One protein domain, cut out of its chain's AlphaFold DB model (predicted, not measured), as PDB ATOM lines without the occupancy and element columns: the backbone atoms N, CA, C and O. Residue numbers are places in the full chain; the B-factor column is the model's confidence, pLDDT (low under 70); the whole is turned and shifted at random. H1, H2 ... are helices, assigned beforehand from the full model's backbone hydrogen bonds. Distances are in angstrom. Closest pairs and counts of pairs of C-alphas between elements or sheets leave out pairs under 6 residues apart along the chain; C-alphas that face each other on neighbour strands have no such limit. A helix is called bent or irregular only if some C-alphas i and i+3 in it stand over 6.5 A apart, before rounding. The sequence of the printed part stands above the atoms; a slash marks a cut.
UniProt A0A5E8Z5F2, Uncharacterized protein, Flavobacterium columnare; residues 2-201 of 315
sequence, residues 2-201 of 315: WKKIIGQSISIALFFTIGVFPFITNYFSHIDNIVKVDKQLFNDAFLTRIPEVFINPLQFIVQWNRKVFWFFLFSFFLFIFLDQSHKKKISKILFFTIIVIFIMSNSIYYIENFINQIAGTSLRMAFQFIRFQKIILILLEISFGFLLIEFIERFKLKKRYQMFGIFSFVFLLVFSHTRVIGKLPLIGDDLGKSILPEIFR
ATOM      1  N   TRP A   2      48.764 213.015 219.980       40.53
ATOM      2  CA  TRP A   2      49.912 213.408 219.140       40.53
ATOM      3  C   TRP A   2      50.631 214.698 219.564       40.53
ATOM      4  O   TRP A   2      51.847 214.687 219.702       40.53
ATOM      5  N   LYS A   3      49.904 215.782 219.882       65.25
ATOM      6  CA  LYS A   3      50.514 217.042 220.366       65.25
ATOM      7  C   LYS A   3      51.357 216.865 221.640       65.25
ATOM      8  O   LYS A   3      52.400 217.489 221.772       65.25
ATOM      9  N   LYS A   4      50.930 215.981 222.554       69.50
ATOM     10  CA  LYS A   4      51.648 215.690 223.807       69.50
ATOM     11  C   LYS A   4      52.940 214.915 223.543       69.50
ATOM     12  O   LYS A   4      53.963 215.237 224.133       69.50
ATOM     13  N   ILE A   5      52.896 213.946 222.627       72.25
ATOM     14  CA  ILE A   5      54.074 213.177 222.203       72.25
ATOM     15  C   ILE A   5      55.073 214.094 221.490       72.25
ATOM     16  O   ILE A   5      56.246 214.076 221.826       72.25
ATOM     17  N   ILE A   6      54.608 214.948 220.572       71.62
ATOM     18  CA  ILE A   6      55.462 215.915 219.868       71.62
ATOM     19  C   ILE A   6      56.120 216.882 220.860       71.62
ATOM     20  O   ILE A   6      57.330 217.068 220.807       71.62
ATOM     21  N   GLY A   7      55.357 217.440 221.807       79.12
ATOM     22  CA  GLY A   7      55.907 218.326 222.838       79.12
ATOM     23  C   GLY A   7      56.959 217.643 223.718       79.12
ATOM     24  O   GLY A   7      58.009 218.224 223.986       79.12
ATOM     25  N   GLN A   8      56.722 216.388 224.115       76.81
ATOM     26  CA  GLN A   8      57.698 215.593 224.867       76.81
ATOM     27  C   GLN A   8      58.953 215.294 224.041       76.81
ATOM     28  O   GLN A   8      60.057 215.466 224.547       76.81
ATOM     29  N   SER A   9      58.808 214.915 222.771       71.69
ATOM     30  CA  SER A   9      59.939 214.668 221.872       71.69
ATOM     31  C   SER A   9      60.779 215.924 221.636       71.69
ATOM     32  O   SER A   9      62.003 215.841 221.668       71.69
ATOM     33  N   ILE A  10      60.143 217.088 221.454       78.12
ATOM     34  CA  ILE A  10      60.840 218.375 221.322       78.12
ATOM     35  C   ILE A  10      61.596 218.693 222.610       78.12
ATOM     36  O   ILE A  10      62.772 219.022 222.547       78.12
ATOM     37  N   SER A  11      60.958 218.541 223.773       75.12
ATOM     38  CA  SER A  11      61.604 218.790 225.065       75.12
ATOM     39  C   SER A  11      62.814 217.878 225.285       75.12
ATOM     40  O   SER A  11      63.879 218.363 225.658       75.12
ATOM     41  N   ILE A  12      62.692 216.582 224.972       79.31
ATOM     42  CA  ILE A  12      63.803 215.622 225.044       79.31
ATOM     43  C   ILE A  12      64.932 216.026 224.092       79.31
ATOM     44  O   ILE A  12      66.089 216.050 224.508       79.31
ATOM     45  N   ALA A  13      64.620 216.380 222.842       74.50
ATOM     46  CA  ALA A  13      65.617 216.843 221.878       74.50
ATOM     47  C   ALA A  13      66.330 218.115 222.360       74.50
ATOM     48  O   ALA A  13      67.544 218.239 222.208       74.50
ATOM     49  N   LEU A  14      65.601 219.032 222.998       81.81
ATOM     50  CA  LEU A  14      66.139 220.272 223.552       81.81
ATOM     51  C   LEU A  14      67.084 219.995 224.731       81.81
ATOM     52  O   LEU A  14      68.200 220.506 224.737       81.81
ATOM     53  N   PHE A  15      66.706 219.113 225.663       80.50
ATOM     54  CA  PHE A  15      67.589 218.672 226.751       80.50
ATOM     55  C   PHE A  15      68.835 217.949 226.237       80.50
ATOM     56  O   PHE A  15      69.931 218.184 226.744       80.50
ATOM     57  N   PHE A  16      68.691 217.111 225.208       75.88
ATOM     58  CA  PHE A  16      69.827 216.450 224.569       75.88
ATOM     59  C   PHE A  16      70.765 217.475 223.924       75.88
ATOM     60  O   PHE A  16      71.977 217.402 224.094       75.88
ATOM     61  N   THR A  17      70.202 218.477 223.248       76.69
ATOM     62  CA  THR A  17      70.968 219.554 222.611       76.69
ATOM     63  C   THR A  17      71.715 220.380 223.654       76.69
ATOM     64  O   THR A  17      72.908 220.592 223.493       76.69
ATOM     65  N   ILE A  18      71.062 220.768 224.757       82.00
ATOM     66  CA  ILE A  18      71.699 221.474 225.882       82.00
ATOM     67  C   ILE A  18      72.818 220.626 226.499       82.00
ATOM     68  O   ILE A  18      73.889 221.152 226.775       82.00
ATOM     69  N   GLY A  19      72.603 219.321 226.687       71.75
ATOM     70  CA  GLY A  19      73.618 218.420 227.242       71.75
ATOM     71  C   GLY A  19      74.832 218.228 226.327       71.75
ATOM     72  O   GLY A  19      75.956 218.112 226.809       71.75
ATOM     73  N   VAL A  20      74.622 218.231 225.009       76.38
ATOM     74  CA  VAL A  20      75.689 218.105 224.003       76.38
ATOM     75  C   VAL A  20      76.354 219.459 223.701       76.38
ATOM     76  O   VAL A  20      77.503 219.495 223.263       76.38
ATOM     77  N   PHE A  21      75.687 220.580 223.985       76.38
ATOM     78  CA  PHE A  21      76.163 221.926 223.660       76.38
ATOM     79  C   PHE A  21      77.550 222.253 224.243       76.38
ATOM     80  O   PHE A  21      78.388 222.693 223.461       76.38
ATOM     81  N   PRO A  22      77.874 221.970 225.527       77.06
ATOM     82  CA  PRO A  22      79.224 222.174 226.058       77.06
ATOM     83  C   PRO A  22      80.307 221.404 225.297       77.06
ATOM     84  O   PRO A  22      81.431 221.877 225.177       77.06
ATOM     85  N   PHE A  23      79.989 220.221 224.764       67.62
ATOM     86  CA  PHE A  23      80.937 219.435 223.975       67.62
ATOM     87  C   PHE A  23      81.135 220.037 222.588       67.62
ATOM     88  O   PHE A  23      82.268 220.119 222.124       67.62
ATOM     89  N   ILE A  24      80.054 220.498 221.953       73.69
ATOM     90  CA  ILE A  24      80.109 221.204 220.667       73.69
ATOM     91  C   ILE A  24      80.919 222.496 220.808       73.69
ATOM     92  O   ILE A  24      81.816 222.746 220.007       73.69
ATOM     93  N   THR A  25      80.645 223.306 221.832       74.12
ATOM     94  CA  THR A  25      81.369 224.562 222.054       74.12
ATOM     95  C   THR A  25      82.829 224.311 222.393       74.12
ATOM     96  O   THR A  25      83.690 224.996 221.849       74.12
ATOM     97  N   ASN A  26      83.141 223.308 223.216       69.94
ATOM     98  CA  ASN A  26      84.521 222.929 223.513       69.94
ATOM     99  C   ASN A  26      85.259 222.451 222.246       69.94
ATOM    100  O   ASN A  26      86.356 222.921 221.958       69.94
ATOM    101  N   TYR A  27      84.613 221.610 221.432       65.06
ATOM    102  CA  TYR A  27      85.138 221.135 220.148       65.06
ATOM    103  C   TYR A  27      85.455 222.304 219.202       65.06
ATOM    104  O   TYR A  27      86.582 222.423 218.738       65.06
ATOM    105  N   PHE A  28      84.515 223.225 218.972       67.50
ATOM    106  CA  PHE A  28      84.735 224.351 218.054       67.50
ATOM    107  C   PHE A  28      85.632 225.471 218.606       67.50
ATOM    108  O   PHE A  28      86.170 226.236 217.810       67.50
ATOM    109  N   SER A  29      85.787 225.594 219.928       66.38
ATOM    110  CA  SER A  29      86.661 226.607 220.547       66.38
ATOM    111  C   SER A  29      88.122 226.172 220.646       66.38
ATOM    112  O   SER A  29      88.998 227.031 220.634       66.38
ATOM    113  N   HIS A  30      88.387 224.865 220.741       61.75
ATOM    114  CA  HIS A  30      89.741 224.318 220.900       61.75
ATOM    115  C   HIS A  30      90.285 223.648 219.640       61.75
ATOM    116  O   HIS A  30      91.480 223.369 219.564       61.75
ATOM    117  N   ILE A  31      89.436 223.379 218.650       58.19
ATOM    118  CA  ILE A  31      89.922 223.090 217.307       58.19
ATOM    119  C   ILE A  31      90.301 224.426 216.708       58.19
ATOM    120  O   ILE A  31      89.433 225.242 216.407       58.19
ATOM    121  N   ASP A  32      91.606 224.633 216.550       51.44
ATOM    122  CA  ASP A  32      92.157 225.686 215.711       51.44
ATOM    123  C   ASP A  32      91.473 225.592 214.337       51.44
ATOM    124  O   ASP A  32      91.852 224.798 213.475       51.44
ATOM    125  N   ASN A  33      90.408 226.376 214.148       45.88
ATOM    126  CA  ASN A  33      89.499 226.347 212.995       45.88
ATOM    127  C   ASN A  33      90.155 226.850 211.698       45.88
ATOM    128  O   ASN A  33      89.485 227.234 210.744       45.88
ATOM    129  N   ILE A  34      91.483 226.863 211.640       51.25
ATOM    130  CA  ILE A  34      92.257 227.321 210.500       51.25
ATOM    131  C   ILE A  34      93.486 226.433 210.394       51.25
ATOM    132  O   ILE A  34      94.602 226.840 210.702       51.25
ATOM    133  N   VAL A  35      93.312 225.207 209.918       55.47
ATOM    134  CA  VAL A  35      94.460 224.498 209.368       55.47
ATOM    135  C   VAL A  35      94.141 224.140 207.932       55.47
ATOM    136  O   VAL A  35      93.381 223.218 207.645       55.47
ATOM    137  N   LYS A  36      94.759 224.900 207.020       61.84
ATOM    138  CA  LYS A  36      95.034 224.488 205.641       61.84
ATOM    139  C   LYS A  36      95.965 223.274 205.697       61.84
ATOM    140  O   LYS A  36      97.161 223.373 205.450       61.84
ATOM    141  N   VAL A  37      95.423 222.150 206.144       67.31
ATOM    142  CA  VAL A  37      96.101 220.867 206.135       67.31
ATOM    143  C   VAL A  37      96.254 220.455 204.677       67.31
ATOM    144  O   VAL A  37      95.304 220.575 203.899       67.31
ATOM    145  N   ASP A  38      97.434 219.964 204.308       78.94
ATOM    146  CA  ASP A  38      97.601 219.264 203.042       78.94
ATOM    147  C   ASP A  38      96.646 218.060 203.025       78.94
ATOM    148  O   ASP A  38      96.823 217.072 203.744       78.94
ATOM    149  N   LYS A  39      95.585 218.181 202.219       79.69
ATOM    150  CA  LYS A  39      94.508 217.192 202.127       79.69
ATOM    151  C   LYS A  39      95.036 215.833 201.682       79.69
ATOM    152  O   LYS A  39      94.494 214.815 202.110       79.69
ATOM    153  N   GLN A  40      96.059 215.812 200.833       85.38
ATOM    154  CA  GLN A  40      96.639 214.574 200.334       85.38
ATOM    155  C   GLN A  40      97.457 213.903 201.434       85.38
ATOM    156  O   GLN A  40      97.171 212.760 201.788       85.38
ATOM    157  N   LEU A  41      98.367 214.649 202.068       85.69
ATOM    158  CA  LEU A  41      99.186 214.127 203.163       85.69
ATOM    159  C   LEU A  41      98.334 213.595 204.322       85.69
ATOM    160  O   LEU A  41      98.622 212.543 204.893       85.69
ATOM    161  N   PHE A  42      97.261 214.306 204.665       86.88
ATOM    162  CA  PHE A  42      96.351 213.883 205.721       86.88
ATOM    163  C   PHE A  42      95.550 212.633 205.351       86.88
ATOM    164  O   PHE A  42      95.364 211.763 206.202       86.88
ATOM    165  N   ASN A  43      95.103 212.504 204.099       86.94
ATOM    166  CA  ASN A  43      94.429 211.290 203.639       86.94
ATOM    167  C   ASN A  43      95.367 210.078 203.672       86.94
ATOM    168  O   ASN A  43      94.960 209.020 204.152       86.94
ATOM    169  N   ASP A  44      96.620 210.240 203.254       87.38
ATOM    170  CA  ASP A  44      97.623 209.171 203.291       87.38
ATOM    171  C   ASP A  44      97.937 208.752 204.737       87.38
ATOM    172  O   ASP A  44      97.954 207.559 205.076       87.38
ATOM    173  N   ALA A  45      98.100 209.736 205.628       87.62
ATOM    174  CA  ALA A  45      98.262 209.507 207.060       87.62
ATOM    175  C   ALA A  45      97.063 208.749 207.648       87.62
ATOM    176  O   ALA A  45      97.222 207.795 208.418       87.62
ATOM    177  N   PHE A  46      95.852 209.151 207.262       88.00
ATOM    178  CA  PHE A  46      94.611 208.560 207.740       88.00
ATOM    179  C   PHE A  46      94.459 207.107 207.281       88.00
ATOM    180  O   PHE A  46      94.212 206.239 208.119       88.00
ATOM    181  N   LEU A  47      94.689 206.815 205.998       88.06
ATOM    182  CA  LEU A  47      94.604 205.468 205.417       88.06
ATOM    183  C   LEU A  47      95.649 204.501 205.988       88.06
ATOM    184  O   LEU A  47      95.382 203.310 206.143       88.06
ATOM    185  N   THR A  48      96.806 205.016 206.406       86.38
ATOM    186  CA  THR A  48      97.833 204.222 207.102       86.38
ATOM    187  C   THR A  48      97.340 203.691 208.456       86.38
ATOM    188  O   THR A  48      97.816 202.668 208.960       86.38
ATOM    189  N   ARG A  49      96.356 204.359 209.073       86.81
ATOM    190  CA  ARG A  49      95.835 204.019 210.405       86.81
ATOM    191  C   ARG A  49      94.439 203.401 210.361       86.81
ATOM    192  O   ARG A  49      94.162 202.434 211.085       86.81
ATOM    193  N   ILE A  50      93.536 203.970 209.585       85.62
ATOM    194  CA  ILE A  50      92.136 203.569 209.529       85.62
ATOM    195  C   ILE A  50      91.908 202.796 208.227       85.62
ATOM    196  O   ILE A  50      92.082 203.363 207.155       85.62
ATOM    197  N   PRO A  51      91.508 201.511 208.307       84.31
ATOM    198  CA  PRO A  51      91.148 200.746 207.120       84.31
ATOM    199  C   PRO A  51      90.064 201.450 206.303       84.31
ATOM    200  O   PRO A  51      89.107 201.970 206.881       84.31
ATOM    201  N   GLU A  52      90.157 201.357 204.977       82.69
ATOM    202  CA  GLU A  52      89.199 201.943 204.020       82.69
ATOM    203  C   GLU A  52      87.740 201.581 204.311       82.69
ATOM    204  O   GLU A  52      86.818 202.366 204.100       82.69
ATOM    205  N   VAL A  53      87.535 200.410 204.905       83.50
ATOM    206  CA  VAL A  53      86.217 199.904 205.277       83.50
ATOM    207  C   VAL A  53      85.494 200.795 206.291       83.50
ATOM    208  O   VAL A  53      84.274 200.776 206.362       83.50
ATOM    209  N   PHE A  54      86.221 201.573 207.096       83.38
ATOM    210  CA  PHE A  54      85.627 202.546 208.017       83.38
ATOM    211  C   PHE A  54      85.439 203.928 207.388       83.38
ATOM    212  O   PHE A  54      84.999 204.845 208.069       83.38
ATOM    213  N   ILE A  55      85.778 204.082 206.112       81.56
ATOM    214  CA  ILE A  55      85.618 205.318 205.345       81.56
ATOM    215  C   ILE A  55      84.337 205.238 204.536       81.56
ATOM    216  O   ILE A  55      83.556 206.181 204.523       81.56
ATOM    217  N   ASN A  56      84.106 204.094 203.890       82.81
ATOM    218  CA  ASN A  56      82.929 203.889 203.067       82.81
ATOM    219  C   ASN A  56      81.845 203.109 203.839       82.81
ATOM    220  O   ASN A  56      82.038 201.918 204.117       82.81
ATOM    221  N   PRO A  57      80.681 203.721 204.132       84.50
ATOM    222  CA  PRO A  57      79.598 203.051 204.850       84.50
ATOM    223  C   PRO A  57      79.114 201.777 204.142       84.50
ATOM    224  O   PRO A  57      78.832 200.777 204.798       84.50
ATOM    225  N   LEU A  58      79.088 201.760 202.805       85.75
ATOM    226  CA  LEU A  58      78.661 200.586 202.037       85.75
ATOM    227  C   LEU A  58      79.635 199.418 202.201       85.75
ATOM    228  O   LEU A  58      79.206 198.286 202.415       85.75
ATOM    229  N   GLN A  59      80.943 199.686 202.158       85.56
ATOM    230  CA  GLN A  59      81.951 198.650 202.393       85.56
ATOM    231  C   GLN A  59      81.834 198.082 203.811       85.56
ATOM    232  O   GLN A  59      81.978 196.873 204.002       85.56
ATOM    233  N   PHE A  60      81.527 198.930 204.797       86.12
ATOM    234  CA  PHE A  60      81.302 198.478 206.166       86.12
ATOM    235  C   PHE A  60      80.085 197.552 206.280       86.12
ATOM    236  O   PHE A  60      80.177 196.500 206.912       86.12
ATOM    237  N   ILE A  61      78.975 197.899 205.625       85.75
ATOM    238  CA  ILE A  61      77.754 197.081 205.601       85.75
ATOM    239  C   ILE A  61      78.018 195.724 204.939       85.75
ATOM    240  O   ILE A  61      77.572 194.698 205.446       85.75
ATOM    241  N   VAL A  62      78.801 195.671 203.857       86.50
ATOM    242  CA  VAL A  62      79.170 194.396 203.212       86.50
ATOM    243  C   VAL A  62      79.899 193.462 204.187       86.50
ATOM    244  O   VAL A  62      79.678 192.248 204.163       86.50
ATOM    245  N   GLN A  63      80.700 193.994 205.118       84.25
ATOM    246  CA  GLN A  63      81.358 193.172 206.144       84.25
ATOM    247  C   GLN A  63      80.399 192.518 207.142       84.25
ATOM    248  O   GLN A  63      80.826 191.618 207.877       84.25
ATOM    249  N   TRP A  64      79.138 192.951 207.199       83.31
ATOM    250  CA  TRP A  64      78.126 192.356 208.070       83.31
ATOM    251  C   TRP A  64      77.633 191.018 207.555       83.31
ATOM    252  O   TRP A  64      76.965 190.308 208.300       83.31
ATOM    253  N   ASN A  65      77.988 190.640 206.325       84.62
ATOM    254  CA  ASN A  65      77.646 189.348 205.751       84.62
ATOM    255  C   ASN A  65      78.433 188.197 206.413       84.62
ATOM    256  O   ASN A  65      79.270 187.530 205.807       84.62
ATOM    257  N   ARG A  66      78.185 187.986 207.704       82.50
ATOM    258  CA  ARG A  66      78.762 186.950 208.556       82.50
ATOM    259  C   ARG A  66      77.625 186.108 209.112       82.50
ATOM    260  O   ARG A  66      76.570 186.632 209.463       82.50
ATOM    261  N   LYS A  67      77.863 184.805 209.275       81.88
ATOM    262  CA  LYS A  67      76.869 183.858 209.816       81.88
ATOM    263  C   LYS A  67      76.305 184.308 211.170       81.88
ATOM    264  O   LYS A  67      75.109 184.192 211.400       81.88
ATOM    265  N   VAL A  68      77.161 184.878 212.021       80.12
ATOM    266  CA  VAL A  68      76.793 185.406 213.344       80.12
ATOM    267  C   VAL A  68      75.745 186.517 213.243       80.12
ATOM    268  O   VAL A  68      74.752 186.493 213.962       80.12
ATOM    269  N   PHE A  69      75.927 187.462 212.316       86.69
ATOM    270  CA  PHE A  69      74.979 188.555 212.118       86.69
ATOM    271  C   PHE A  69      73.616 188.028 211.662       86.69
ATOM    272  O   PHE A  69      72.599 188.373 212.255       86.69
ATOM    273  N   TRP A  70      73.597 187.133 210.668       87.31
ATOM    274  CA  TRP A  70      72.359 186.527 210.175       87.31
ATOM    275  C   TRP A  70      71.616 185.729 211.249       87.31
ATOM    276  O   TRP A  70      70.393 185.818 211.330       87.31
ATOM    277  N   PHE A  71      72.336 185.000 212.103       87.94
ATOM    278  CA  PHE A  71      71.741 184.279 213.229       87.94
ATOM    279  C   PHE A  71      71.020 185.220 214.205       87.94
ATOM    280  O   PHE A  71      69.862 184.982 214.564       87.94
ATOM    281  N   PHE A  72      71.675 186.308 214.615       89.75
ATOM    282  CA  PHE A  72      71.069 187.261 215.543       89.75
ATOM    283  C   PHE A  72      69.966 188.094 214.893       89.75
ATOM    284  O   PHE A  72      68.954 188.368 215.533       89.75
ATOM    285  N   LEU A  73      70.104 188.431 213.611       91.31
ATOM    286  CA  LEU A  73      69.057 189.104 212.851       91.31
ATOM    287  C   LEU A  73      67.803 188.227 212.728       91.31
ATOM    288  O   LEU A  73      66.693 188.692 212.974       91.31
ATOM    289  N   PHE A  74      67.970 186.944 212.405       91.25
ATOM    290  CA  PHE A  74      66.866 185.988 212.365       91.25
ATOM    291  C   PHE A  74      66.201 185.834 213.740       91.25
ATOM    292  O   PHE A  74      64.976 185.882 213.845       91.25
ATOM    293  N   SER A  75      67.003 185.731 214.803       89.94
ATOM    294  CA  SER A  75      66.509 185.672 216.184       89.94
ATOM    295  C   SER A  75      65.702 186.915 216.565       89.94
ATOM    296  O   SER A  75      64.656 186.810 217.200       89.94
ATOM    297  N   PHE A  76      66.149 188.095 216.137       91.38
ATOM    298  CA  PHE A  76      65.430 189.347 216.338       91.38
ATOM    299  C   PHE A  76      64.067 189.355 215.636       91.38
ATOM    300  O   PHE A  76      63.067 189.729 216.249       91.38
ATOM    301  N   PHE A  77      63.992 188.890 214.386       90.38
ATOM    302  CA  PHE A  77      62.709 188.774 213.691       90.38
ATOM    303  C   PHE A  77      61.777 187.770 214.373       90.38
ATOM    304  O   PHE A  77      60.614 188.094 214.605       90.38
ATOM    305  N   LEU A  78      62.280 186.594 214.763       89.19
ATOM    306  CA  LEU A  78      61.495 185.621 215.530       89.19
ATOM    307  C   LEU A  78      60.938 186.227 216.820       89.19
ATOM    308  O   LEU A  78      59.767 186.015 217.132       89.19
ATOM    309  N   PHE A  79      61.750 187.005 217.538       87.50
ATOM    310  CA  PHE A  79      61.312 187.696 218.745       87.50
ATOM    311  C   PHE A  79      60.149 188.644 218.449       87.50
ATOM    312  O   PHE A  79      59.113 188.533 219.096       87.50
ATOM    313  N   ILE A  80      60.271 189.502 217.430       85.12
ATOM    314  CA  ILE A  80      59.202 190.433 217.033       85.12
ATOM    315  C   ILE A  80      57.889 189.700 216.719       85.12
ATOM    316  O   ILE A  80      56.819 190.188 217.082       85.12
ATOM    317  N   PHE A  81      57.949 188.551 216.039       83.94
ATOM    318  CA  PHE A  81      56.750 187.803 215.648       83.94
ATOM    319  C   PHE A  81      56.083 187.054 216.808       83.94
ATOM    320  O   PHE A  81      54.861 186.907 216.810       83.94
ATOM    321  N   LEU A  82      56.861 186.565 217.775       79.44
ATOM    322  CA  LEU A  82      56.350 185.781 218.906       79.44
ATOM    323  C   LEU A  82      55.850 186.643 220.073       79.44
ATOM    324  O   LEU A  82      55.109 186.153 220.921       79.44
ATOM    325  N   ASP A  83      56.229 187.915 220.091       67.94
ATOM    326  CA  ASP A  83      55.952 188.882 221.144       67.94
ATOM    327  C   ASP A  83      54.439 189.165 221.349       67.94
ATOM    328  O   ASP A  83      53.758 189.799 220.527       67.94
ATOM    329  N   GLN A  84      53.906 188.706 222.491       65.44
ATOM    330  CA  GLN A  84      52.551 189.021 222.956       65.44
ATOM    331  C   GLN A  84      52.457 190.418 223.604       65.44
ATOM    332  O   GLN A  84      53.424 190.970 224.116       65.44
ATOM    333  N   SER A  85      51.253 191.004 223.592       59.88
ATOM    334  CA  SER A  85      50.919 192.433 223.802       59.88
ATOM    335  C   SER A  85      51.750 193.269 224.798       59.88
ATOM    336  O   SER A  85      51.933 194.461 224.538       59.88
ATOM    337  N   HIS A  86      52.266 192.708 225.895       58.84
ATOM    338  CA  HIS A  86      53.076 193.429 226.885       58.84
ATOM    339  C   HIS A  86      54.549 193.638 226.491       58.84
ATOM    340  O   HIS A  86      55.126 194.661 226.874       58.84
ATOM    341  N   LYS A  87      55.162 192.748 225.701       64.56
ATOM    342  CA  LYS A  87      56.568 192.880 225.274       64.56
ATOM    343  C   LYS A  87      56.704 193.640 223.942       64.56
ATOM    344  O   LYS A  87      57.781 194.176 223.678       64.56
ATOM    345  N   LYS A  88      55.590 193.900 223.225       72.31
ATOM    346  CA  LYS A  88      55.537 194.699 221.974       72.31
ATOM    347  C   LYS A  88      56.174 196.078 222.091       72.31
ATOM    348  O   LYS A  88      56.561 196.688 221.096       72.31
ATOM    349  N   LYS A  89      56.243 196.624 223.306       80.06
ATOM    350  CA  LYS A  89      56.943 197.882 223.578       80.06
ATOM    351  C   LYS A  89      58.464 197.713 223.486       80.06
ATOM    352  O   LYS A  89      59.116 198.576 222.913       80.06
ATOM    353  N   ILE A  90      59.011 196.615 224.006       82.94
ATOM    354  CA  ILE A  90      60.445 196.291 223.988       82.94
ATOM    355  C   ILE A  90      60.906 196.035 222.553       82.94
ATOM    356  O   ILE A  90      61.876 196.651 222.117       82.94
ATOM    357  N   SER A  91      60.184 195.209 221.792       82.94
ATOM    358  CA  SER A  91      60.502 194.957 220.379       82.94
ATOM    359  C   SER A  91      60.468 196.237 219.542       82.94
ATOM    360  O   SER A  91      61.393 196.484 218.771       82.94
ATOM    361  N   LYS A  92      59.475 197.115 219.752       85.69
ATOM    362  CA  LYS A  92      59.437 198.448 219.121       85.69
ATOM    363  C   LYS A  92      60.640 199.306 219.506       85.69
ATOM    364  O   LYS A  92      61.250 199.900 218.623       85.69
ATOM    365  N   ILE A  93      60.991 199.377 220.793       87.00
ATOM    366  CA  ILE A  93      62.155 200.146 221.257       87.00
ATOM    367  C   ILE A  93      63.429 199.629 220.584       87.00
ATOM    368  O   ILE A  93      64.174 200.426 220.022       87.00
ATOM    369  N   LEU A  94      63.660 198.314 220.586       87.50
ATOM    370  CA  LEU A  94      64.836 197.701 219.964       87.50
ATOM    371  C   LEU A  94      64.878 197.971 218.456       87.50
ATOM    372  O   LEU A  94      65.903 198.421 217.950       87.50
ATOM    373  N   PHE A  95      63.757 197.788 217.756       89.19
ATOM    374  CA  PHE A  95      63.639 198.053 216.321       89.19
ATOM    375  C   PHE A  95      63.962 199.505 215.963       89.19
ATOM    376  O   PHE A  95      64.832 199.758 215.129       89.19
ATOM    377  N   PHE A  96      63.320 200.469 216.631       88.75
ATOM    378  CA  PHE A  96      63.590 201.884 216.381       88.75
ATOM    379  C   PHE A  96      65.018 202.272 216.766       88.75
ATOM    380  O   PHE A  96      65.638 203.048 216.047       88.75
ATOM    381  N   THR A  97      65.573 201.704 217.838       89.12
ATOM    382  CA  THR A  97      66.963 201.971 218.240       89.12
ATOM    383  C   THR A  97      67.947 201.473 217.181       89.12
ATOM    384  O   THR A  97      68.845 202.218 216.790       89.12
ATOM    385  N   ILE A  98      67.757 200.256 216.659       90.75
ATOM    386  CA  ILE A  98      68.590 199.697 215.582       90.75
ATOM    387  C   ILE A  98      68.522 200.584 214.336       90.75
ATOM    388  O   ILE A  98      69.563 200.927 213.779       90.75
ATOM    389  N   ILE A  99      67.320 201.001 213.928       90.94
ATOM    390  CA  ILE A  99      67.128 201.866 212.756       90.94
ATOM    391  C   ILE A  99      67.781 203.227 212.954       90.94
ATOM    392  O   ILE A  99      68.476 203.696 212.058       90.94
ATOM    393  N   VAL A 100      67.596 203.858 214.114       89.56
ATOM    394  CA  VAL A 100      68.194 205.166 214.405       89.56
ATOM    395  C   VAL A 100      69.714 205.073 214.368       89.56
ATOM    396  O   VAL A 100      70.341 205.887 213.694       89.56
ATOM    397  N   ILE A 101      70.313 204.068 215.017       88.69
ATOM    398  CA  ILE A 101      71.769 203.870 214.983       88.69
ATOM    399  C   ILE A 101      72.237 203.621 213.548       88.69
ATOM    400  O   ILE A 101      73.226 204.220 213.125       88.69
ATOM    401  N   PHE A 102      71.533 202.777 212.791       89.88
ATOM    402  CA  PHE A 102      71.881 202.463 211.409       89.88
ATOM    403  C   PHE A 102      71.836 203.705 210.515       89.88
ATOM    404  O   PHE A 102      72.814 204.004 209.833       89.88
ATOM    405  N   ILE A 103      70.734 204.455 210.539       88.75
ATOM    406  CA  ILE A 103      70.562 205.655 209.715       88.75
ATOM    407  C   ILE A 103      71.583 206.713 210.126       88.75
ATOM    408  O   ILE A 103      72.370 207.139 209.286       88.75
ATOM    409  N   MET A 104      71.642 207.079 211.410       86.50
ATOM    410  CA  MET A 104      72.553 208.124 211.896       86.50
ATOM    411  C   MET A 104      74.002 207.823 211.522       86.50
ATOM    412  O   MET A 104      74.695 208.677 210.973       86.50
ATOM    413  N   SER A 105      74.448 206.587 211.746       87.12
ATOM    414  CA  SER A 105      75.841 206.219 211.503       87.12
ATOM    415  C   SER A 105      76.238 206.257 210.028       87.12
ATOM    416  O   SER A 105      77.401 206.512 209.724       87.12
ATOM    417  N   ASN A 106      75.303 205.987 209.113       88.31
ATOM    418  CA  ASN A 106      75.560 206.028 207.673       88.31
ATOM    419  C   ASN A 106      75.359 207.439 207.093       88.31
ATOM    420  O   ASN A 106      76.093 207.840 206.194       88.31
ATOM    421  N   SER A 107      74.415 208.219 207.624       86.75
ATOM    422  CA  SER A 107      74.140 209.589 207.175       86.75
ATOM    423  C   SER A 107      75.280 210.559 207.482       86.75
ATOM    424  O   SER A 107      75.547 211.448 206.676       86.75
ATOM    425  N   ILE A 108      75.987 210.380 208.604       86.88
ATOM    426  CA  ILE A 108      77.070 211.289 209.018       86.88
ATOM    427  C   ILE A 108      78.198 211.357 207.986       86.88
ATOM    428  O   ILE A 108      78.750 212.431 207.778       86.88
ATOM    429  N   TYR A 109      78.488 210.263 207.278       87.38
ATOM    430  CA  TYR A 109      79.456 210.274 206.178       87.38
ATOM    431  C   TYR A 109      79.096 211.295 205.087       87.38
ATOM    432  O   TYR A 109      79.942 212.066 204.636       87.38
ATOM    433  N   TYR A 110      77.826 211.338 204.681       87.31
ATOM    434  CA  TYR A 110      77.361 212.264 203.650       87.31
ATOM    435  C   TYR A 110      77.320 213.710 204.154       87.31
ATOM    436  O   TYR A 110      77.698 214.620 203.418       87.31
ATOM    437  N   ILE A 111      76.928 213.915 205.416       85.56
ATOM    438  CA  ILE A 111      76.930 215.237 206.064       85.56
ATOM    439  C   ILE A 111      78.359 215.785 206.161       85.56
ATOM    440  O   ILE A 111      78.608 216.932 205.807       85.56
ATOM    441  N   GLU A 112      79.312 214.962 206.595       84.75
ATOM    442  CA  GLU A 112      80.724 215.337 206.689       84.75
ATOM    443  C   GLU A 112      81.308 215.707 205.325       84.75
ATOM    444  O   GLU A 112      81.960 216.741 205.200       84.75
ATOM    445  N   ASN A 113      81.044 214.905 204.291       86.00
ATOM    446  CA  ASN A 113      81.511 215.207 202.938       86.00
ATOM    447  C   ASN A 113      80.951 216.534 202.419       86.00
ATOM    448  O   ASN A 113      81.688 217.306 201.809       86.00
ATOM    449  N   PHE A 114      79.681 216.820 202.696       84.56
ATOM    450  CA  PHE A 114      79.059 218.093 202.345       84.56
ATOM    451  C   PHE A 114      79.727 219.276 203.064       84.56
ATOM    452  O   PHE A 114      80.094 220.261 202.423       84.56
ATOM    453  N   ILE A 115      79.970 219.160 204.375       82.69
ATOM    454  CA  ILE A 115      80.672 220.195 205.154       82.69
ATOM    455  C   ILE A 115      82.095 220.406 204.622       82.69
ATOM    456  O   ILE A 115      82.503 221.544 204.410       82.69
ATOM    457  N   ASN A 116      82.832 219.326 204.352       83.25
ATOM    458  CA  ASN A 116      84.196 219.391 203.820       83.25
ATOM    459  C   ASN A 116      84.265 220.072 202.444       83.25
ATOM    460  O   ASN A 116      85.234 220.776 202.150       83.25
ATOM    461  N   GLN A 117      83.247 219.878 201.600       84.12
ATOM    462  CA  GLN A 117      83.152 220.537 200.295       84.12
ATOM    463  C   GLN A 117      82.891 222.040 200.430       84.12
ATOM    464  O   GLN A 117      83.542 222.825 199.745       84.12
ATOM    465  N   ILE A 118      81.987 222.445 201.326       82.06
ATOM    466  CA  ILE A 118      81.594 223.853 201.495       82.06
ATOM    467  C   ILE A 118      82.646 224.654 202.259       82.06
ATOM    468  O   ILE A 118      83.026 225.743 201.842       82.06
ATOM    469  N   ALA A 119      83.118 224.125 203.386       76.88
ATOM    470  CA  ALA A 119      84.044 224.822 204.274       76.88
ATOM    471  C   ALA A 119      85.516 224.631 203.868       76.88
ATOM    472  O   ALA A 119      86.412 225.202 204.487       76.88
ATOM    473  N   GLY A 120      85.791 223.797 202.858       70.19
ATOM    474  CA  GLY A 120      87.148 223.474 202.421       70.19
ATOM    475  C   GLY A 120      87.973 222.697 203.454       70.19
ATOM    476  O   GLY A 120      89.182 222.552 203.262       70.19
ATOM    477  N   THR A 121      87.339 222.188 204.509       72.69
ATOM    478  CA  THR A 121      87.954 221.476 205.634       72.69
ATOM    479  C   THR A 121      88.270 220.011 205.300       72.69
ATOM    480  O   THR A 121      87.906 219.486 204.244       72.69
ATOM    481  N   SER A 122      89.002 219.348 206.197       72.94
ATOM    482  CA  SER A 122      89.338 217.919 206.125       72.94
ATOM    483  C   SER A 122      88.860 217.175 207.376       72.94
ATOM    484  O   SER A 122      89.631 216.466 208.024       72.94
ATOM    485  N   LEU A 123      87.590 217.363 207.746       76.06
ATOM    486  CA  LEU A 123      86.968 216.644 208.858       76.06
ATOM    487  C   LEU A 123      86.897 215.148 208.545       76.06
ATOM    488  O   LEU A 123      86.584 214.760 207.419       76.06
ATOM    489  N   ARG A 124      87.191 214.327 209.557       79.62
ATOM    490  CA  ARG A 124      87.140 212.860 209.506       79.62
ATOM    491  C   ARG A 124      86.563 212.313 210.805       79.62
ATOM    492  O   ARG A 124      87.279 211.664 211.545       79.62
ATOM    493  N   MET A 125      85.297 212.574 211.098       80.31
ATOM    494  CA  MET A 125      84.545 212.012 212.231       80.31
ATOM    495  C   MET A 125      83.687 210.802 211.832       80.31
ATOM    496  O   MET A 125      83.406 209.929 212.657       80.31
ATOM    497  N   ALA A 126      83.285 210.698 210.564       85.12
ATOM    498  CA  ALA A 126      82.366 209.674 210.068       85.12
ATOM    499  C   ALA A 126      82.833 208.243 210.375       85.12
ATOM    500  O   ALA A 126      82.020 207.375 210.698       85.12
ATOM    501  N   PHE A 127      84.145 207.999 210.373       85.94
ATOM    502  CA  PHE A 127      84.704 206.683 210.682       85.94
ATOM    503  C   PHE A 127      84.416 206.218 212.119       85.94
ATOM    504  O   PHE A 127      84.368 205.014 212.389       85.94
ATOM    505  N   GLN A 128      84.222 207.138 213.072       85.19
ATOM    506  CA  GLN A 128      83.808 206.780 214.430       85.19
ATOM    507  C   GLN A 128      82.359 206.300 214.454       85.19
ATOM    508  O   GLN A 128      82.066 205.255 215.031       85.19
ATOM    509  N   PHE A 129      81.475 207.010 213.759       85.94
ATOM    510  CA  PHE A 129      80.065 206.653 213.639       85.94
ATOM    511  C   PHE A 129      79.863 205.341 212.886       85.94
ATOM    512  O   PHE A 129      79.125 204.474 213.351       85.94
ATOM    513  N   ILE A 130      80.617 205.108 211.812       87.25
ATOM    514  CA  ILE A 130      80.629 203.812 211.125       87.25
ATOM    515  C   ILE A 130      81.065 202.691 212.088       87.25
ATOM    516  O   ILE A 130      80.428 201.638 212.145       87.25
ATOM    517  N   ARG A 131      82.082 202.920 212.934       84.44
ATOM    518  CA  ARG A 131      82.476 201.955 213.984       84.44
ATOM    519  C   ARG A 131      81.371 201.709 215.014       84.44
ATOM    520  O   ARG A 131      81.230 200.566 215.458       84.44
ATOM    521  N   PHE A 132      80.598 202.732 215.382       85.62
ATOM    522  CA  PHE A 132      79.500 202.614 216.347       85.62
ATOM    523  C   PHE A 132      78.363 201.715 215.872       85.62
ATOM    524  O   PHE A 132      77.667 201.142 216.710       85.62
ATOM    525  N   GLN A 133      78.224 201.473 214.566       87.62
ATOM    526  CA  GLN A 133      77.220 200.533 214.071       87.62
ATOM    527  C   GLN A 133      77.397 199.109 214.633       87.62
ATOM    528  O   GLN A 133      76.435 198.350 214.682       87.62
ATOM    529  N   LYS A 134      78.586 198.747 215.146       85.88
ATOM    530  CA  LYS A 134      78.798 197.484 215.878       85.88
ATOM    531  C   LYS A 134      77.871 197.317 217.089       85.88
ATOM    532  O   LYS A 134      77.592 196.184 217.467       85.88
ATOM    533  N   ILE A 135      77.360 198.408 217.665       88.25
ATOM    534  CA  ILE A 135      76.366 198.376 218.750       88.25
ATOM    535  C   ILE A 135      75.078 197.670 218.306       88.25
ATOM    536  O   ILE A 135      74.417 197.041 219.128       88.25
ATOM    537  N   ILE A 136      74.740 197.689 217.011       90.50
ATOM    538  CA  ILE A 136      73.573 196.967 216.485       90.50
ATOM    539  C   ILE A 136      73.679 195.472 216.782       90.50
ATOM    540  O   ILE A 136      72.687 194.873 217.182       90.50
ATOM    541  N   LEU A 137      74.873 194.879 216.675       87.81
ATOM    542  CA  LEU A 137      75.070 193.469 217.013       87.81
ATOM    543  C   LEU A 137      74.720 193.191 218.482       87.81
ATOM    544  O   LEU A 137      74.014 192.231 218.762       87.81
ATOM    545  N   ILE A 138      75.124 194.081 219.394       86.94
ATOM    546  CA  ILE A 138      74.807 193.980 220.827       86.94
ATOM    547  C   ILE A 138      73.289 194.062 221.052       86.94
ATOM    548  O   ILE A 138      72.726 193.300 221.832       86.94
ATOM    549  N   LEU A 139      72.591 194.957 220.345       90.19
ATOM    550  CA  LEU A 139      71.128 195.054 220.433       90.19
ATOM    551  C   LEU A 139      70.431 193.790 219.909       90.19
ATOM    552  O   LEU A 139      69.427 193.354 220.480       90.19
ATOM    553  N   LEU A 140      70.963 193.173 218.852       90.75
ATOM    554  CA  LEU A 140      70.453 191.901 218.340       90.75
ATOM    555  C   LEU A 140      70.735 190.739 219.316       90.75
ATOM    556  O   LEU A 140      69.869 189.888 219.512       90.75
ATOM    557  N   GLU A 141      71.885 190.731 219.995       87.62
ATOM    558  CA  GLU A 141      72.204 189.772 221.068       87.62
ATOM    559  C   GLU A 141      71.240 189.898 222.257       87.62
ATOM    560  O   GLU A 141      70.707 188.897 222.741       87.62
ATOM    561  N   ILE A 142      70.936 191.126 222.689       87.19
ATOM    562  CA  ILE A 142      69.924 191.390 223.725       87.19
ATOM    563  C   ILE A 142      68.554 190.850 223.291       87.19
ATOM    564  O   ILE A 142      67.836 190.236 224.083       87.19
ATOM    565  N   SER A 143      68.202 191.033 222.017       88.75
ATOM    566  CA  SER A 143      66.944 190.536 221.450       88.75
ATOM    567  C   SER A 143      66.854 189.009 221.484       88.75
ATOM    568  O   SER A 143      65.794 188.461 221.784       88.75
ATOM    569  N   PHE A 144      67.966 188.312 221.245       88.75
ATOM    570  CA  PHE A 144      68.039 186.861 221.412       88.75
ATOM    571  C   PHE A 144      67.802 186.436 222.870       88.75
ATOM    572  O   PHE A 144      67.083 185.470 223.115       88.75
ATOM    573  N   GLY A 145      68.313 187.189 223.848       86.62
ATOM    574  CA  GLY A 145      67.997 186.967 225.263       86.62
ATOM    575  C   GLY A 145      66.492 187.031 225.550       86.62
ATOM    576  O   GLY A 145      65.942 186.132 226.188       86.62
ATOM    577  N   PHE A 146      65.798 188.040 225.016       86.88
ATOM    578  CA  PHE A 146      64.341 188.145 225.151       86.88
ATOM    579  C   PHE A 146      63.586 187.020 224.435       86.88
ATOM    580  O   PHE A 146      62.603 186.516 224.979       86.88
ATOM    581  N   LEU A 147      64.061 186.577 223.266       87.81
ATOM    582  CA  LEU A 147      63.505 185.417 222.564       87.81
ATOM    583  C   LEU A 147      63.570 184.147 223.423       87.81
ATOM    584  O   LEU A 147      62.597 183.397 223.496       87.81
ATOM    585  N   LEU A 148      64.703 183.901 224.086       85.75
ATOM    586  CA  LEU A 148      64.864 182.736 224.959       85.75
ATOM    587  C   LEU A 148      63.896 182.776 226.144       85.75
ATOM    588  O   LEU A 148      63.299 181.752 226.475       85.75
ATOM    589  N   ILE A 149      63.706 183.950 226.750       83.69
ATOM    590  CA  ILE A 149      62.721 184.145 227.822       83.69
ATOM    591  C   ILE A 149      61.312 183.825 227.307       83.69
ATOM    592  O   ILE A 149      60.582 183.074 227.953       83.69
ATOM    593  N   GLU A 150      60.952 184.324 226.122       83.50
ATOM    594  CA  GLU A 150      59.650 184.057 225.499       83.50
ATOM    595  C   GLU A 150      59.427 182.559 225.261       83.50
ATOM    596  O   GLU A 150      58.361 182.029 225.570       83.50
ATOM    597  N   PHE A 151      60.440 181.834 224.778       84.62
ATOM    598  CA  PHE A 151      60.338 180.385 224.612       84.62
ATOM    599  C   PHE A 151      60.163 179.650 225.940       84.62
ATOM    600  O   PHE A 151      59.345 178.730 226.020       84.62
ATOM    601  N   ILE A 152      60.882 180.050 226.989       82.00
ATOM    602  CA  ILE A 152      60.749 179.432 228.313       82.00
ATOM    603  C   ILE A 152      59.323 179.588 228.850       82.00
ATOM    604  O   ILE A 152      58.739 178.606 229.324       82.00
ATOM    605  N   GLU A 153      58.761 180.791 228.744       81.25
ATOM    606  CA  GLU A 153      57.404 181.101 229.200       81.25
ATOM    607  C   GLU A 153      56.347 180.375 228.359       81.25
ATOM    608  O   GLU A 153      55.474 179.690 228.904       81.25
ATOM    609  N   ARG A 154      56.451 180.452 227.028       80.69
ATOM    610  CA  ARG A 154      55.453 179.909 226.097       80.69
ATOM    611  C   ARG A 154      55.375 178.387 226.130       80.69
ATOM    612  O   ARG A 154      54.278 177.832 226.108       80.69
ATOM    613  N   PHE A 155      56.516 177.707 226.220       81.25
ATOM    614  CA  PHE A 155      56.564 176.245 226.316       81.25
ATOM    615  C   PHE A 155      56.407 175.725 227.749       81.25
ATOM    616  O   PHE A 155      56.467 174.513 227.959       81.25
ATOM    617  N   LYS A 156      56.211 176.615 228.741       79.62
ATOM    618  CA  LYS A 156      56.130 176.273 230.173       79.62
ATOM    619  C   LYS A 156      57.226 175.282 230.573       79.62
ATOM    620  O   LYS A 156      56.963 174.276 231.242       79.62
ATOM    621  N   LEU A 157      58.454 175.528 230.106       76.50
ATOM    622  CA  LEU A 157      59.555 174.585 230.282       76.50
ATOM    623  C   LEU A 157      59.764 174.333 231.774       76.50
ATOM    624  O   LEU A 157      60.084 175.251 232.530       76.50
ATOM    625  N   LYS A 158      59.592 173.075 232.201       79.88
ATOM    626  CA  LYS A 158      59.848 172.672 233.590       79.88
ATOM    627  C   LYS A 158      61.278 173.059 233.974       79.88
ATOM    628  O   LYS A 158      62.191 172.931 233.155       79.88
ATOM    629  N   LYS A 159      61.495 173.420 235.245       79.06
ATOM    630  CA  LYS A 159      62.819 173.796 235.791       79.06
ATOM    631  C   LYS A 159      63.942 172.816 235.403       79.06
ATOM    632  O   LYS A 159      65.060 173.241 235.146       79.06
ATOM    633  N   ARG A 160      63.640 171.515 235.273       79.00
ATOM    634  CA  ARG A 160      64.598 170.488 234.820       79.00
ATOM    635  C   ARG A 160      65.174 170.759 233.421       79.00
ATOM    636  O   ARG A 160      66.374 170.605 233.235       79.00
ATOM    637  N   TYR A 161      64.353 171.176 232.457       81.44
ATOM    638  CA  TYR A 161      64.816 171.482 231.097       81.44
ATOM    639  C   TYR A 161      65.598 172.794 231.041       81.44
ATOM    640  O   TYR A 161      66.572 172.891 230.300       81.44
ATOM    641  N   GLN A 162      65.230 173.770 231.875       78.75
ATOM    642  CA  GLN A 162      65.995 175.011 232.031       78.75
ATOM    643  C   GLN A 162      67.408 174.720 232.564       78.75
ATOM    644  O   GLN A 162      68.387 175.204 232.002       78.75
ATOM    645  N   MET A 163      67.528 173.855 233.582       82.25
ATOM    646  CA  MET A 163      68.831 173.410 234.097       82.25
ATOM    647  C   MET A 163      69.651 172.656 233.045       82.25
ATOM    648  O   MET A 163      70.848 172.899 232.929       82.25
ATOM    649  N   PHE A 164      69.019 171.793 232.243       84.44
ATOM    650  CA  PHE A 164      69.691 171.133 231.119       84.44
ATOM    651  C   PHE A 164      70.205 172.133 230.077       84.44
ATOM    652  O   PHE A 164      71.312 171.966 229.572       84.44
ATOM    653  N   GLY A 165      69.437 173.185 229.781       80.88
ATOM    654  CA  GLY A 165      69.860 174.262 228.887       80.88
ATOM    655  C   GLY A 165      71.091 175.004 229.410       80.88
ATOM    656  O   GLY A 165      72.057 175.178 228.670       80.88
ATOM    657  N   ILE A 166      71.098 175.364 230.697       81.75
ATOM    658  CA  ILE A 166      72.255 175.997 231.351       81.75
ATOM    659  C   ILE A 166      73.465 175.059 231.325       81.75
ATOM    660  O   ILE A 166      74.558 175.480 230.955       81.75
ATOM    661  N   PHE A 167      73.278 173.784 231.668       85.25
ATOM    662  CA  PHE A 167      74.364 172.806 231.675       85.25
ATOM    663  C   PHE A 167      74.942 172.589 230.273       85.25
ATOM    664  O   PHE A 167      76.158 172.571 230.108       85.25
ATOM    665  N   SER A 168      74.084 172.503 229.253       82.88
ATOM    666  CA  SER A 168      74.487 172.424 227.847       82.88
ATOM    667  C   SER A 168      75.269 173.665 227.415       82.88
ATOM    668  O   SER A 168      76.330 173.547 226.809       82.88
ATOM    669  N   PHE A 169      74.813 174.861 227.795       82.25
ATOM    670  CA  PHE A 169      75.526 176.103 227.507       82.25
ATOM    671  C   PHE A 169      76.914 176.141 228.166       82.25
ATOM    672  O   PHE A 169      77.905 176.405 227.489       82.25
ATOM    673  N   VAL A 170      77.011 175.806 229.458       82.50
ATOM    674  CA  VAL A 170      78.293 175.731 230.181       82.50
ATOM    675  C   VAL A 170      79.212 174.680 229.556       82.50
ATOM    676  O   VAL A 170      80.389 174.953 229.335       82.50
ATOM    677  N   PHE A 171      78.678 173.509 229.205       84.69
ATOM    678  CA  PHE A 171      79.420 172.465 228.504       84.69
ATOM    679  C   PHE A 171      79.989 172.993 227.178       84.69
ATOM    680  O   PHE A 171      81.195 172.919 226.942       84.69
ATOM    681  N   LEU A 172      79.162 173.616 226.338       82.56
ATOM    682  CA  LEU A 172      79.611 174.195 225.070       82.56
ATOM    683  C   LEU A 172      80.678 175.283 225.260       82.56
ATOM    684  O   LEU A 172      81.617 175.340 224.467       82.56
ATOM    685  N   LEU A 173      80.589 176.101 226.315       80.56
ATOM    686  CA  LEU A 173      81.610 177.102 226.640       80.56
ATOM    687  C   LEU A 173      82.951 176.465 227.019       80.56
ATOM    688  O   LEU A 173      83.989 176.866 226.485       80.56
ATOM    689  N   VAL A 174      82.937 175.461 227.897       81.75
ATOM    690  CA  VAL A 174      84.146 174.760 228.363       81.75
ATOM    691  C   VAL A 174      84.862 174.058 227.205       81.75
ATOM    692  O   VAL A 174      86.092 174.104 227.115       81.75
ATOM    693  N   PHE A 175      84.102 173.461 226.283       81.75
ATOM    694  CA  PHE A 175      84.639 172.703 225.150       81.75
ATOM    695  C   PHE A 175      84.739 173.497 223.835       81.75
ATOM    696  O   PHE A 175      85.160 172.939 222.816       81.75
ATOM    697  N   SER A 176      84.434 174.797 223.847       78.25
ATOM    698  CA  SER A 176      84.461 175.706 222.681       78.25
ATOM    699  C   SER A 176      85.795 175.735 221.921       78.25
ATOM    700  O   SER A 176      85.844 176.082 220.741       78.25
ATOM    701  N   HIS A 177      86.895 175.358 222.577       72.75
ATOM    702  CA  HIS A 177      88.246 175.343 222.006       72.75
ATOM    703  C   HIS A 177      88.661 173.987 221.417       72.75
ATOM    704  O   HIS A 177      89.714 173.883 220.788       72.75
ATOM    705  N   THR A 178      87.847 172.943 221.584       79.38
ATOM    706  CA  THR A 178      88.133 171.632 220.991       79.38
ATOM    707  C   THR A 178      87.985 171.666 219.469       79.38
ATOM    708  O   THR A 178      87.206 172.442 218.921       79.38
ATOM    709  N   ARG A 179      88.707 170.796 218.746       76.31
ATOM    710  CA  ARG A 179      88.682 170.762 217.266       76.31
ATOM    711  C   ARG A 179      87.296 170.506 216.664       76.31
ATOM    712  O   ARG A 179      87.075 170.884 215.517       76.31
ATOM    713  N   VAL A 180      86.410 169.835 217.401       76.44
ATOM    714  CA  VAL A 180      85.069 169.461 216.932       76.44
ATOM    715  C   VAL A 180      84.083 170.599 217.192       76.44
ATOM    716  O   VAL A 180      83.481 171.113 216.255       76.44
ATOM    717  N   ILE A 181      83.978 171.056 218.443       77.31
ATOM    718  CA  ILE A 181      83.017 172.096 218.845       77.31
ATOM    719  C   ILE A 181      83.479 173.483 218.384       77.31
ATOM    720  O   ILE A 181      82.668 174.308 217.974       77.31
ATOM    721  N   GLY A 182      84.789 173.726 218.340       71.25
ATOM    722  CA  GLY A 182      85.373 174.995 217.910       71.25
ATOM    723  C   GLY A 182      85.270 175.298 216.415       71.25
ATOM    724  O   GLY A 182      85.727 176.365 216.001       71.25
ATOM    725  N   LYS A 183      84.703 174.384 215.612       76.25
ATOM    726  CA  LYS A 183      84.321 174.607 214.206       76.25
ATOM    727  C   LYS A 183      82.841 174.957 214.038       76.25
ATOM    728  O   LYS A 183      82.445 175.365 212.947       76.25
ATOM    729  N   LEU A 184      82.023 174.768 215.076       74.19
ATOM    730  CA  LEU A 184      80.607 175.103 215.012       74.19
ATOM    731  C   LEU A 184      80.457 176.628 214.922       74.19
ATOM    732  O   LEU A 184      81.094 177.340 215.706       74.19
ATOM    733  N   PRO A 185      79.625 177.143 214.000       63.66
ATOM    734  CA  PRO A 185      79.331 178.572 213.942       63.66
ATOM    735  C   PRO A 185      78.737 179.029 215.283       63.66
ATOM    736  O   PRO A 185      78.031 178.253 215.928       63.66
ATOM    737  N   LEU A 186      79.024 180.265 215.709       66.25
ATOM    738  CA  LEU A 186      78.639 180.860 217.007       66.25
ATOM    739  C   LEU A 186      79.449 180.360 218.217       66.25
ATOM    740  O   LEU A 186      79.911 181.175 219.011       66.25
ATOM    741  N   ILE A 187      79.657 179.048 218.368       68.00
ATOM    742  CA  ILE A 187      80.371 178.473 219.530       68.00
ATOM    743  C   ILE A 187      81.891 178.539 219.333       68.00
ATOM    744  O   ILE A 187      82.640 178.848 220.258       68.00
ATOM    745  N   GLY A 188      82.349 178.253 218.115       57.25
ATOM    746  CA  GLY A 188      83.750 178.342 217.721       57.25
ATOM    747  C   GLY A 188      84.219 179.753 217.367       57.25
ATOM    748  O   GLY A 188      85.420 179.953 217.180       57.25
ATOM    749  N   ASP A 189      83.297 180.710 217.275       63.56
ATOM    750  CA  ASP A 189      83.591 182.123 217.038       63.56
ATOM    751  C   ASP A 189      83.968 182.836 218.355       63.56
ATOM    752  O   ASP A 189      84.094 182.211 219.415       63.56
ATOM    753  N   ASP A 190      84.159 184.158 218.303       57.84
ATOM    754  CA  ASP A 190      84.566 184.965 219.460       57.84
ATOM    755  C   ASP A 190      83.626 184.796 220.667       57.84
ATOM    756  O   ASP A 190      84.099 184.845 221.796       57.84
ATOM    757  N   LEU A 191      82.331 184.520 220.470       61.09
ATOM    758  CA  LEU A 191      81.366 184.349 221.564       61.09
ATOM    759  C   LEU A 191      81.746 183.195 222.501       61.09
ATOM    760  O   LEU A 191      81.986 183.424 223.681       61.09
ATOM    761  N   GLY A 192      81.882 181.962 222.009       64.88
ATOM    762  CA  GLY A 192      82.238 180.838 222.885       64.88
ATOM    763  C   GLY A 192      83.686 180.890 223.377       64.88
ATOM    764  O   GLY A 192      83.973 180.516 224.517       64.88
ATOM    765  N   LYS A 193      84.608 181.403 222.548       68.31
ATOM    766  CA  LYS A 193      86.042 181.402 222.870       68.31
ATOM    767  C   LYS A 193      86.504 182.558 223.759       68.31
ATOM    768  O   LYS A 193      87.585 182.459 224.340       68.31
ATOM    769  N   SER A 194      85.743 183.645 223.887       65.06
ATOM    770  CA  SER A 194      86.154 184.819 224.680       65.06
ATOM    771  C   SER A 194      85.537 184.890 226.079       65.06
ATOM    772  O   SER A 194      86.143 185.507 226.950       65.06
ATOM    773  N   ILE A 195      84.399 184.228 226.322       71.81
ATOM    774  CA  ILE A 195      83.632 184.366 227.575       71.81
ATOM    775  C   ILE A 195      84.338 183.723 228.777       71.81
ATOM    776  O   ILE A 195      84.401 184.313 229.853       71.81
ATOM    777  N   LEU A 196      84.859 182.502 228.625       70.44
ATOM    778  CA  LEU A 196      85.380 181.735 229.760       70.44
ATOM    779  C   LEU A 196      86.853 182.085 230.041       70.44
ATOM    780  O   LEU A 196      87.637 182.057 229.097       70.44
ATOM    781  N   PRO A 197      87.302 182.359 231.279       66.06
ATOM    782  CA  PRO A 197      88.730 182.520 231.586       66.06
ATOM    783  C   PRO A 197      89.546 181.271 231.218       66.06
ATOM    784  O   PRO A 197      89.040 180.157 231.330       66.06
ATOM    785  N   GLU A 198      90.816 181.431 230.822       65.69
ATOM    786  CA  GLU A 198      91.659 180.303 230.377       65.69
ATOM    787  C   GLU A 198      91.768 179.159 231.392       65.69
ATOM    788  O   GLU A 198      91.865 178.005 230.986       65.69
ATOM    789  N   ILE A 199      91.696 179.474 232.688       69.38
ATOM    790  CA  ILE A 199      91.793 178.512 233.795       69.38
ATOM    791  C   ILE A 199      90.685 177.450 233.723       69.38
ATOM    792  O   ILE A 199      90.899 176.305 234.105       69.38
ATOM    793  N   PHE A 200      89.513 177.812 233.203       68.19
ATOM    794  CA  PHE A 200      88.357 176.919 233.121       68.19
ATOM    795  C   PHE A 200      88.209 176.255 231.741       68.19
ATOM    796  O   PHE A 200      87.235 175.542 231.504       68.19
ATOM    797  N   ARG A 201      89.145 176.482 230.805       69.75
ATOM    798  CA  ARG A 201      89.087 175.928 229.442       69.75
ATOM    799  C   ARG A 201      89.802 174.581 229.364       69.75
ATOM    800  O   ARG A 201      90.912 174.427 229.866       69.75
TER     801      ARG A 201
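AT A GLANCE: This is residues 2 to 201 of the 315 residues of an uncharacterized protein of Flavobacterium columnare (UniProt A0A5E8Z5F2). A long helix, H5, lies side by side with H6 and with the first part of H7, residues 136 to 143, which follow one another and run back along it, and H4 crosses H7, coming closest to it at Leu 147, beyond the residues of H7 that touch H5. Round this core the rest is loose: H8 folds back from the end of H7 in an open V, with H9 at its far end, while at the other end of the model residues 2 to 32, with the bent helix H1, stick out as a free arm, and H2 sits away from the other helices before H3 leads back toward the core. The printed part has 200 residues with nine named helices, H1 to H9 in order, and no named strand; its class is all helix. It is loose, with a radius of gyration of the C-alphas of 22.5 A, and spans 67 by 53 by 29 A, only just flat.

IN THESE COORDINATES: H1, residues 2 to 30, was assigned as one helix by its hydrogen bonds but is bent, with C-alphas 19 and 22 6.8 A apart. Its arm H1a, residues 2 to 19, starts with C-alpha 2 at (49.912, 213.408, 219.140) and is 25.5 A long from first to last C-alpha; its arm H1b, residues 22 to 30, is 11.9 A long. H2 is residues 39 to 49, 15.6 A, and H3 is residues 57 to 62. H4, residues 67 to 82, measures 22.5 A. H5, residues 88 to 119, is the longest helix by residues and measures 45.1 A from C-alpha 88 at (55.537, 194.699, 221.974) to C-alpha 119 at (84.044, 224.822, 204.274); it has a kink of 26 degrees near residue 106. H6 is residues 126 to 132, H7 is residues 135 to 154, 28.9 A, and H8 is residues 159 to 175, 24.3 A. H9, residues 190 to 195, is neither bent nor irregular, but only just: C-alphas 192 and 195 are 6.0 A apart.

HOW THE PARTS SIT: H5 is the hub, touching H4, H6 and H7. H5 and H6 form a helical hairpin and touch at a shallow tilt of 17 degrees, opposite ways; their closest C-alphas, of Ser 105 and Phe 129, are 4.8 A apart. With residues 91 to 102 alone, H5 touches H7 at a shallow tilt of 8 degrees, opposite ways, closest at the C-alphas of Ile 98 and Ile 136, 5.8 A. H6 and H7 meet only through their link. H4 touches H7 at a steep tilt of 47 degrees, the same way, with the C-alphas of Phe 79 and Leu 147 closest at 5.0 A. H4 and H5 only just touch, with 3 pairs of C-alphas within 8 A, closest at Ile 80 and Ser 91, 5.8 A. H3 is close to H5 but not clearly touching, with the C-alphas of Pro 57 and Asn 106 closest at 5.8 A. H7 and H8 are close but not clearly touching, closest at the C-alphas of Ile 152 and Gln 162, 7.8 A, at a shallow tilt of 34 degrees, only just short of steep. H8, with residues 172 to 173 alone, touches H9 about perpendicular at 79 degrees, closest at the C-alphas of Leu 173 and Gly 192, 5.3 A. H1a, H1b and H2 touch no helix, and H1a and H1b stand at a steep tilt of 40 degrees. Each O i to N i+4 pair is within hydrogen-bond range in H1a, H1b, H3, H4, H6, H7 and H8; the counts are 6 of 7 in H2, 26 of 28 in H5 and 1 of 2 in H9.

THE WHOLE: The two C-alphas farthest apart, of Lys 36 and Lys 158, are 68.6 A apart, and the printed part has no cut. The link from H8 to H9, residues 176 to 189, is long. The mean pLDDT of the printed part is 79.3; 36 residues are under 70, among them residues 26 to 37, 83 to 87 and 185 to 194.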